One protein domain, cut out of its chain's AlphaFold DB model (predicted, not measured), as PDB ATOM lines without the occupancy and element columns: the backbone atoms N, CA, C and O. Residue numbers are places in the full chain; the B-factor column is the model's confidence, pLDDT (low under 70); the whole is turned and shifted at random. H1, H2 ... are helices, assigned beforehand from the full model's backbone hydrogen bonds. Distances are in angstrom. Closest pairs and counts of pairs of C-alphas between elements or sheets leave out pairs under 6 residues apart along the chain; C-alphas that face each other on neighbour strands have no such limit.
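What this domain is: This is residues 607 to 664 of the 665 residues of an uncharacterized protein of Bermanella sp. 47_1433_sub80_T6 (UniProt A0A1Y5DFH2). Three helices set in a triangle make a small body: H1 meets both H2 and H3, which keep clear of each other, and the long link of residues 635 to 649 loops past the side of H2 and H3 away from H1. H2 and H3 run roughly the same way, and H1 crosses the other way at a steep tilt to each. The printed part has 58 residues with three named helices, in the order H1, H2, H3, and no named strand; its class is all helix, with 32 residues in the named helices. It is compact, with a radius of gyration of the C-alphas of 10.4 A and spans of 27 by 21 by 17 A.

How they stand to each other: H1, residues 611 to 621, touches H2, residues 627 to 634; their closest C-alphas, those of Leu 617 and Ala 630, are 6.1 A apart. The two run opposite ways at a steep tilt of 58 degrees. H3, residues 650 to 662, touches H1 with residues 653 to 657 alone, and the closest C-alphas, those of Leu 621 and Lys 653, are 5.4 A apart. H1 and H3 run opposite ways at a steep tilt of 44 degrees. H2 and H3 are apart. In H1, H2 and H3 every O i to N i+4 pair is within hydrogen-bond range.

Where its parts are: H1 begins at C-alpha 611 (31.968, 6.823, -4.004) and is 15.1 A long from first to last C-alpha. H2 begins at C-alpha 627 (17.433, 12.080, 4.727) and is 10.2 A long. H3, the longest at 18.6 A, ends at C-alpha 662 (16.181, -5.323, -7.252).

The domain as a whole: The C-alphas of Ala 607 and Lys 646, the two farthest apart, are 28.1 A apart. The printed part has no cut. The link from H1 to H2 is tight, and that from H2 to H3 is long, with 15 residues. The mean pLDDT of the printed part is 86.8; residues 623 and 664 are under 70.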
ATOM      1  N   ALA A 607      25.434   1.406 -10.192       85.44
ATOM      2  CA  ALA A 607      26.823   1.423 -10.658       85.44
ATOM      3  C   ALA A 607      27.287   2.814 -11.118       85.44
ATOM      4  O   ALA A 607      28.480   3.095 -11.111       85.44
ATOM      5  N   GLN A 608      26.355   3.698 -11.491       87.88
ATOM      6  CA  GLN A 608      26.691   5.068 -11.861       87.88
ATOM      7  C   GLN A 608      27.001   5.947 -10.648       87.88
ATOM      8  O   GLN A 608      27.569   7.017 -10.849       87.88
ATOM      9  N   LEU A 609      26.638   5.550  -9.421       88.12
ATOM     10  CA  LEU A 609      26.877   6.348  -8.216       88.12
ATOM     11  C   LEU A 609      28.374   6.560  -7.970       88.12
ATOM     12  O   LEU A 609      29.158   5.617  -8.037       88.12
ATOM     13  N   THR A 610      28.765   7.785  -7.614       90.69
ATOM     14  CA  THR A 610      30.132   8.033  -7.129       90.69
ATOM     15  C   THR A 610      30.357   7.390  -5.765       90.69
ATOM     16  O   THR A 610      29.407   7.063  -5.047       90.69
ATOM     17  N   ASP A 611      31.618   7.284  -5.351       88.81
ATOM     18  CA  ASP A 611      31.968   6.823  -4.004       88.81
ATOM     19  C   ASP A 611      31.293   7.665  -2.915       88.81
ATOM     20  O   ASP A 611      30.753   7.121  -1.954       88.81
ATOM     21  N   ILE A 612      31.232   8.988  -3.098       88.25
ATOM     22  CA  ILE A 612      30.568   9.910  -2.164       88.25
ATOM     23  C   ILE A 612      29.054   9.655  -2.119       88.25
ATOM     24  O   ILE A 612      28.471   9.583  -1.036       88.25
ATOM     25  N   GLU A 613      28.401   9.496  -3.277       90.69
ATOM     26  CA  GLU A 613      26.964   9.192  -3.346       90.69
ATOM     27  C   GLU A 613      26.662   7.841  -2.674       90.69
ATOM     28  O   GLU A 613      25.713   7.736  -1.894       90.69
ATOM     29  N   ASN A 614      27.506   6.829  -2.902       89.38
ATOM     30  CA  ASN A 614      27.413   5.530  -2.237       89.38
ATOM     31  C   ASN A 614      27.608   5.643  -0.720       89.38
ATOM     32  O   ASN A 614      26.835   5.059   0.037       89.38
ATOM     33  N   GLN A 615      28.597   6.408  -0.253       88.62
ATOM     34  CA  GLN A 615      28.841   6.630   1.174       88.62
ATOM     35  C   GLN A 615      27.648   7.307   1.857       88.62
ATOM     36  O   GLN A 615      27.190   6.839   2.900       88.62
ATOM     37  N   LEU A 616      27.101   8.371   1.262       88.62
ATOM     38  CA  LEU A 616      25.942   9.090   1.802       88.62
ATOM     39  C   LEU A 616      24.676   8.226   1.804       88.62
ATOM     40  O   LEU A 616      23.916   8.240   2.779       88.62
ATOM     41  N   LEU A 617      24.457   7.446   0.742       89.75
ATOM     42  CA  LEU A 617      23.344   6.506   0.653       89.75
ATOM     43  C   LEU A 617      23.470   5.394   1.700       89.75
ATOM     44  O   LEU A 617      22.510   5.116   2.419       89.75
ATOM     45  N   ASN A 618      24.657   4.806   1.846       89.00
ATOM     46  CA  ASN A 618      24.921   3.779   2.850       89.00
ATOM     47  C   ASN A 618      24.730   4.327   4.270       89.00
ATOM     48  O   ASN A 618      24.055   3.684   5.070       89.00
ATOM     49  N   ALA A 619      25.231   5.531   4.570       86.62
ATOM     50  CA  ALA A 619      25.012   6.197   5.856       86.62
ATOM     51  C   ALA A 619      23.510   6.396   6.145       86.62
ATOM     52  O   ALA A 619      23.024   6.137   7.250       86.62
ATOM     53  N   PHE A 620      22.727   6.787   5.135       89.62
ATOM     54  CA  PHE A 620      21.273   6.878   5.262       89.62
ATOM     55  C   PHE A 620      20.622   5.520   5.581       89.62
ATOM     56  O   PHE A 620      19.812   5.451   6.521       89.62
ATOM     57  N   LEU A 621      20.973   4.463   4.839       87.75
ATOM     58  CA  LEU A 621      20.391   3.119   4.955       87.75
ATOM     59  C   LEU A 621      20.707   2.451   6.301       87.75
ATOM     60  O   LEU A 621      19.803   1.914   6.941       87.75
ATOM     61  N   THR A 622      21.949   2.552   6.782       82.12
ATOM     62  CA  THR A 622      22.409   1.925   8.040       82.12
ATOM     63  C   THR A 622      21.941   2.646   9.307       82.12
ATOM     64  O   THR A 622      22.155   2.146  10.407       82.12
ATOM     65  N   GLN A 623      21.218   3.761   9.133       64.25
ATOM     66  CA  GLN A 623      20.306   4.470  10.047       64.25
ATOM     67  C   GLN A 623      20.642   5.958  10.242       64.25
ATOM     68  O   GLN A 623      19.738   6.698  10.640       64.25
ATOM     69  N   ARG A 624      21.851   6.434   9.927       74.50
ATOM     70  CA  ARG A 624      22.345   7.760  10.346       74.50
ATOM     71  C   ARG A 624      23.062   8.474   9.194       74.50
ATOM     72  O   ARG A 624      24.257   8.320   8.990       74.50
ATOM     73  N   GLY A 625      22.291   9.247   8.435       78.31
ATOM     74  CA  GLY A 625      22.743  10.046   7.299       78.31
ATOM     75  C   GLY A 625      21.654  11.036   6.888       78.31
ATOM     76  O   GLY A 625      20.520  10.976   7.383       78.31
ATOM     77  N   SER A 626      21.978  11.975   6.004       86.25
ATOM     78  CA  SER A 626      21.039  13.031   5.626       86.25
ATOM     79  C   SER A 626      19.848  12.484   4.833       86.25
ATOM     80  O   SER A 626      19.970  12.143   3.658       86.25
ATOM     81  N   TYR A 627      18.656  12.462   5.446       88.12
ATOM     82  CA  TYR A 627      17.433  12.080   4.727       88.12
ATOM     83  C   TYR A 627      17.141  13.038   3.565       88.12
ATOM     84  O   TYR A 627      16.669  12.615   2.519       88.12
ATOM     85  N   GLU A 628      17.456  14.326   3.717       84.75
ATOM     86  CA  GLU A 628      17.265  15.300   2.640       84.75
ATOM     87  C   GLU A 628      18.158  15.010   1.433       84.75
ATOM     88  O   GLU A 628      17.680  15.106   0.305       84.75
ATOM     89  N   HIS A 629      19.416  14.616   1.661       86.50
ATOM     90  CA  HIS A 629      20.291  14.158   0.583       86.50
ATOM     91  C   HIS A 629      19.753  12.867  -0.043       86.50
ATOM     92  O   HIS A 629      19.645  12.781  -1.259       86.50
ATOM     93  N   ALA A 630      19.352  11.887   0.775       89.12
ATOM     94  CA  ALA A 630      18.812  10.626   0.274       89.12
ATOM     95  C   ALA A 630      17.592  10.844  -0.633       89.12
ATOM     96  O   ALA A 630      17.508  10.216  -1.679       89.12
ATOM     97  N   LYS A 631      16.693  11.785  -0.299       89.62
ATOM     98  CA  LYS A 631      15.588  12.169  -1.195       89.62
ATOM     99  C   LYS A 631      16.094  12.681  -2.541       89.62
ATOM    100  O   LYS A 631      15.640  12.185  -3.560       89.62
ATOM    101  N   GLN A 632      17.028  13.639  -2.527       87.38
ATOM    102  CA  GLN A 632      17.608  14.219  -3.746       87.38
ATOM    103  C   GLN A 632      18.282  13.150  -4.613       87.38
ATOM    104  O   GLN A 632      18.147  13.170  -5.831       87.38
ATOM    105  N   LEU A 633      19.012  12.223  -3.989       90.38
ATOM    106  CA  LEU A 633      19.712  11.158  -4.691       90.38
ATOM    107  C   LEU A 633      18.736  10.135  -5.280       90.38
ATOM    108  O   LEU A 633      18.805   9.837  -6.465       90.38
ATOM    109  N   LEU A 634      17.807   9.628  -4.467       91.12
ATOM    110  CA  LEU A 634      16.852   8.597  -4.874       91.12
ATOM    111  C   LEU A 634      15.887   9.113  -5.948       91.12
ATOM    112  O   LEU A 634      15.636   8.404  -6.914       91.12
ATOM    113  N   SER A 635      15.443  10.374  -5.865       90.75
ATOM    114  CA  SER A 635      14.581  10.980  -6.891       90.75
ATOM    115  C   SER A 635      15.247  11.133  -8.260       90.75
ATOM    116  O   SER A 635      14.559  11.403  -9.239       90.75
ATOM    117  N   ARG A 636      16.580  11.020  -8.340       91.50
ATOM    118  CA  ARG A 636      17.308  11.056  -9.616       91.50
ATOM    119  C   ARG A 636      17.306   9.702 -10.317       91.50
ATOM    120  O   ARG A 636      17.619   9.670 -11.501       91.50
ATOM    121  N   PHE A 637      16.980   8.603  -9.634       90.81
ATOM    122  CA  PHE A 637      16.911   7.302 -10.288       90.81
ATOM    123  C   PHE A 637      15.729   7.240 -11.255       90.81
ATOM    124  O   PHE A 637      14.599   7.549 -10.883       90.81
ATOM    125  N   LYS A 638      15.978   6.795 -12.490       86.88
ATOM    126  CA  LYS A 638      14.974   6.736 -13.566       86.88
ATOM    127  C   LYS A 638      13.716   5.939 -13.201       86.88
ATOM    128  O   LYS A 638      12.627   6.297 -13.635       86.88
ATOM    129  N   HIS A 639      13.871   4.889 -12.399       85.94
ATOM    130  CA  HIS A 639      12.800   3.964 -12.018       85.94
ATOM    131  C   HIS A 639      12.355   4.116 -10.557       85.94
ATOM    132  O   HIS A 639      11.789   3.189  -9.984       85.94
ATOM    133  N   TRP A 640      12.652   5.253  -9.920       90.94
ATOM    134  CA  TRP A 640      12.202   5.501  -8.553       90.94
ATOM    135  C   TRP A 640      10.682   5.703  -8.505       90.94
ATOM    136  O   TRP A 640      10.157   6.644  -9.098       90.94
ATOM    137  N   ASP A 641       9.985   4.840  -7.770       87.44
ATOM    138  CA  ASP A 641       8.521   4.727  -7.740       87.44
ATOM    139  C   ASP A 641       7.917   4.864  -6.330       87.44
ATOM    140  O   ASP A 641       6.704   4.764  -6.153       87.44
ATOM    141  N   MET A 642       8.745   5.111  -5.311       90.69
ATOM    142  CA  MET A 642       8.295   5.209  -3.922       90.69
ATOM    143  C   MET A 642       8.067   6.651  -3.469       90.69
ATOM    144  O   MET A 642       8.914   7.534  -3.636       90.69
ATOM    145  N   ASP A 643       6.963   6.869  -2.759       89.81
ATOM    146  CA  ASP A 643       6.708   8.134  -2.081       89.81
ATOM    147  C   ASP A 643       7.660   8.358  -0.903       89.81
ATOM    148  O   ASP A 643       7.982   7.457  -0.125       89.81
ATOM    149  N   PHE A 644       8.072   9.612  -0.715       91.00
ATOM    150  CA  PHE A 644       8.930   9.983   0.402       91.00
ATOM    151  C   PHE A 644       8.116  10.336   1.653       91.00
ATOM    152  O   PHE A 644       7.545  11.433   1.717       91.00
ATOM    153  N   PRO A 645       8.156   9.525   2.728       88.75
ATOM    154  CA  PRO A 645       7.461   9.862   3.962       88.75
ATOM    155  C   PRO A 645       8.015  11.142   4.606       88.75
ATOM    156  O   PRO A 645       9.147  11.585   4.350       88.75
ATOM    157  N   LYS A 646       7.233  11.735   5.521       84.00
ATOM    158  CA  LYS A 646       7.659  12.913   6.303       84.00
ATOM    159  C   LYS A 646       8.934  12.641   7.113       84.00
ATOM    160  O   LYS A 646       9.779  13.525   7.228       84.00
ATOM    161  N   LYS A 647       9.095  11.421   7.636       84.00
ATOM    162  CA  LYS A 647      10.291  10.947   8.352       84.00
ATOM    163  C   LYS A 647      10.725   9.595   7.787       84.00
ATOM    164  O   LYS A 647       9.875   8.764   7.487       84.00
ATOM    165  N   ALA A 648      12.032   9.370   7.670       84.44
ATOM    166  CA  ALA A 648      12.579   8.091   7.222       84.44
ATOM    167  C   ALA A 648      12.519   7.050   8.349       84.44
ATOM    168  O   ALA A 648      13.400   7.014   9.212       84.44
ATOM    169  N   SER A 649      11.473   6.225   8.356       87.06
ATOM    170  CA  SER A 649      11.352   5.093   9.280       87.06
ATOM    171  C   SER A 649      12.371   3.994   8.950       87.06
ATOM    172  O   SER A 649      12.903   3.935   7.840       87.06
ATOM    173  N   LYS A 650      12.638   3.094   9.909       86.81
ATOM    174  CA  LYS A 650      13.446   1.886   9.652       86.81
ATOM    175  C   LYS A 650      12.847   1.048   8.516       86.81
ATOM    176  O   LYS A 650      13.588   0.544   7.681       86.81
ATOM    177  N   GLU A 651      11.519   0.981   8.457       89.31
ATOM    178  CA  GLU A 651      10.799   0.274   7.400       89.31
ATOM    179  C   GLU A 651      11.049   0.884   6.022       89.31
ATOM    180  O   GLU A 651      11.445   0.174   5.105       89.31
ATOM    181  N   PHE A 652      10.920   2.207   5.892       90.88
ATOM    182  CA  PHE A 652      11.192   2.892   4.629       90.88
ATOM    183  C   PHE A 652      12.635   2.654   4.168       90.88
ATOM    184  O   PHE A 652      12.877   2.355   3.006       90.88
ATOM    185  N   LYS A 653      13.609   2.699   5.085       90.50
ATOM    186  CA  LYS A 653      15.015   2.402   4.761       90.50
ATOM    187  C   LYS A 653      15.208   0.970   4.259       90.50
ATOM    188  O   LYS A 653      15.953   0.763   3.305       90.50
ATOM    189  N   ARG A 654      14.517  -0.007   4.856       89.44
ATOM    190  CA  ARG A 654      14.519  -1.402   4.390       89.44
ATOM    191  C   ARG A 654      13.911  -1.525   2.990       89.44
ATOM    192  O   ARG A 654      14.482  -2.212   2.151       89.44
ATOM    193  N   GLN A 655      12.812  -0.821   2.719       91.19
ATOM    194  CA  GLN A 655      12.197  -0.761   1.388       91.19
ATOM    195  C   GLN A 655      13.157  -0.176   0.350       91.19
ATOM    196  O   GLN A 655      13.355  -0.792  -0.694       91.19
ATOM    197  N   VAL A 656      13.833   0.936   0.666       91.00
ATOM    198  CA  VAL A 656      14.872   1.517  -0.202       91.00
ATOM    199  C   VAL A 656      15.998   0.515  -0.459       91.00
ATOM    200  O   VAL A 656      16.401   0.340  -1.603       91.00
ATOM    201  N   SER A 657      16.485  -0.178   0.576       90.62
ATOM    202  CA  SER A 657      17.534  -1.197   0.427       90.62
ATOM    203  C   SER A 657      17.098  -2.322  -0.514       90.62
ATOM    204  O   SER A 657      17.832  -2.679  -1.432       90.62
ATOM    205  N   ASN A 658      15.886  -2.848  -0.328       89.38
ATOM    206  CA  ASN A 658      15.332  -3.902  -1.176       89.38
ATOM    207  C   ASN A 658      15.142  -3.429  -2.622       89.38
ATOM    208  O   ASN A 658      15.451  -4.165  -3.554       89.38
ATOM    209  N   TRP A 659      14.663  -2.199  -2.813       90.50
ATOM    210  CA  TRP A 659      14.507  -1.593  -4.133       90.50
ATOM    211  C   TRP A 659      15.857  -1.428  -4.839       90.50
ATOM    212  O   TRP A 659      15.981  -1.796  -6.006       90.50
ATOM    213  N   LEU A 660      16.892  -0.973  -4.125       87.81
ATOM    214  CA  LEU A 660      18.249  -0.863  -4.664       87.81
ATOM    215  C   LEU A 660      18.817  -2.223  -5.072       87.81
ATOM    216  O   LEU A 660      19.496  -2.283  -6.085       87.81
ATOM    217  N   HIS A 661      18.545  -3.294  -4.317       84.88
ATOM    218  CA  HIS A 661      18.974  -4.653  -4.678       84.88
ATOM    219  C   HIS A 661      18.255  -5.199  -5.917       84.88
ATOM    220  O   HIS A 661      18.863  -5.900  -6.719       84.88
ATOM    221  N   ARG A 662      16.966  -4.883  -6.085       81.88
ATOM    222  CA  ARG A 662      16.181  -5.323  -7.252       81.88
ATOM    223  C   ARG A 662      16.585  -4.615  -8.543       81.88
ATOM    224  O   ARG A 662      16.510  -5.231  -9.592       81.88
ATOM    225  N   ASN A 663      17.007  -3.354  -8.448       72.88
ATOM    226  CA  ASN A 663      17.376  -2.501  -9.585       72.88
ATOM    227  C   ASN A 663      18.906  -2.308  -9.721       72.88
ATOM    228  O   ASN A 663      19.365  -1.381 -10.388       72.88
ATOM    229  N   SER A 664      19.707  -3.112  -9.007       61.53
ATOM    230  CA  SER A 664      21.173  -3.167  -9.160       61.53
ATOM    231  C   SER A 664      21.650  -4.239 -10.143       61.53
ATOM    232  O   SER A 664      22.835  -4.258 -10.464       61.53
TER     233      SER A 664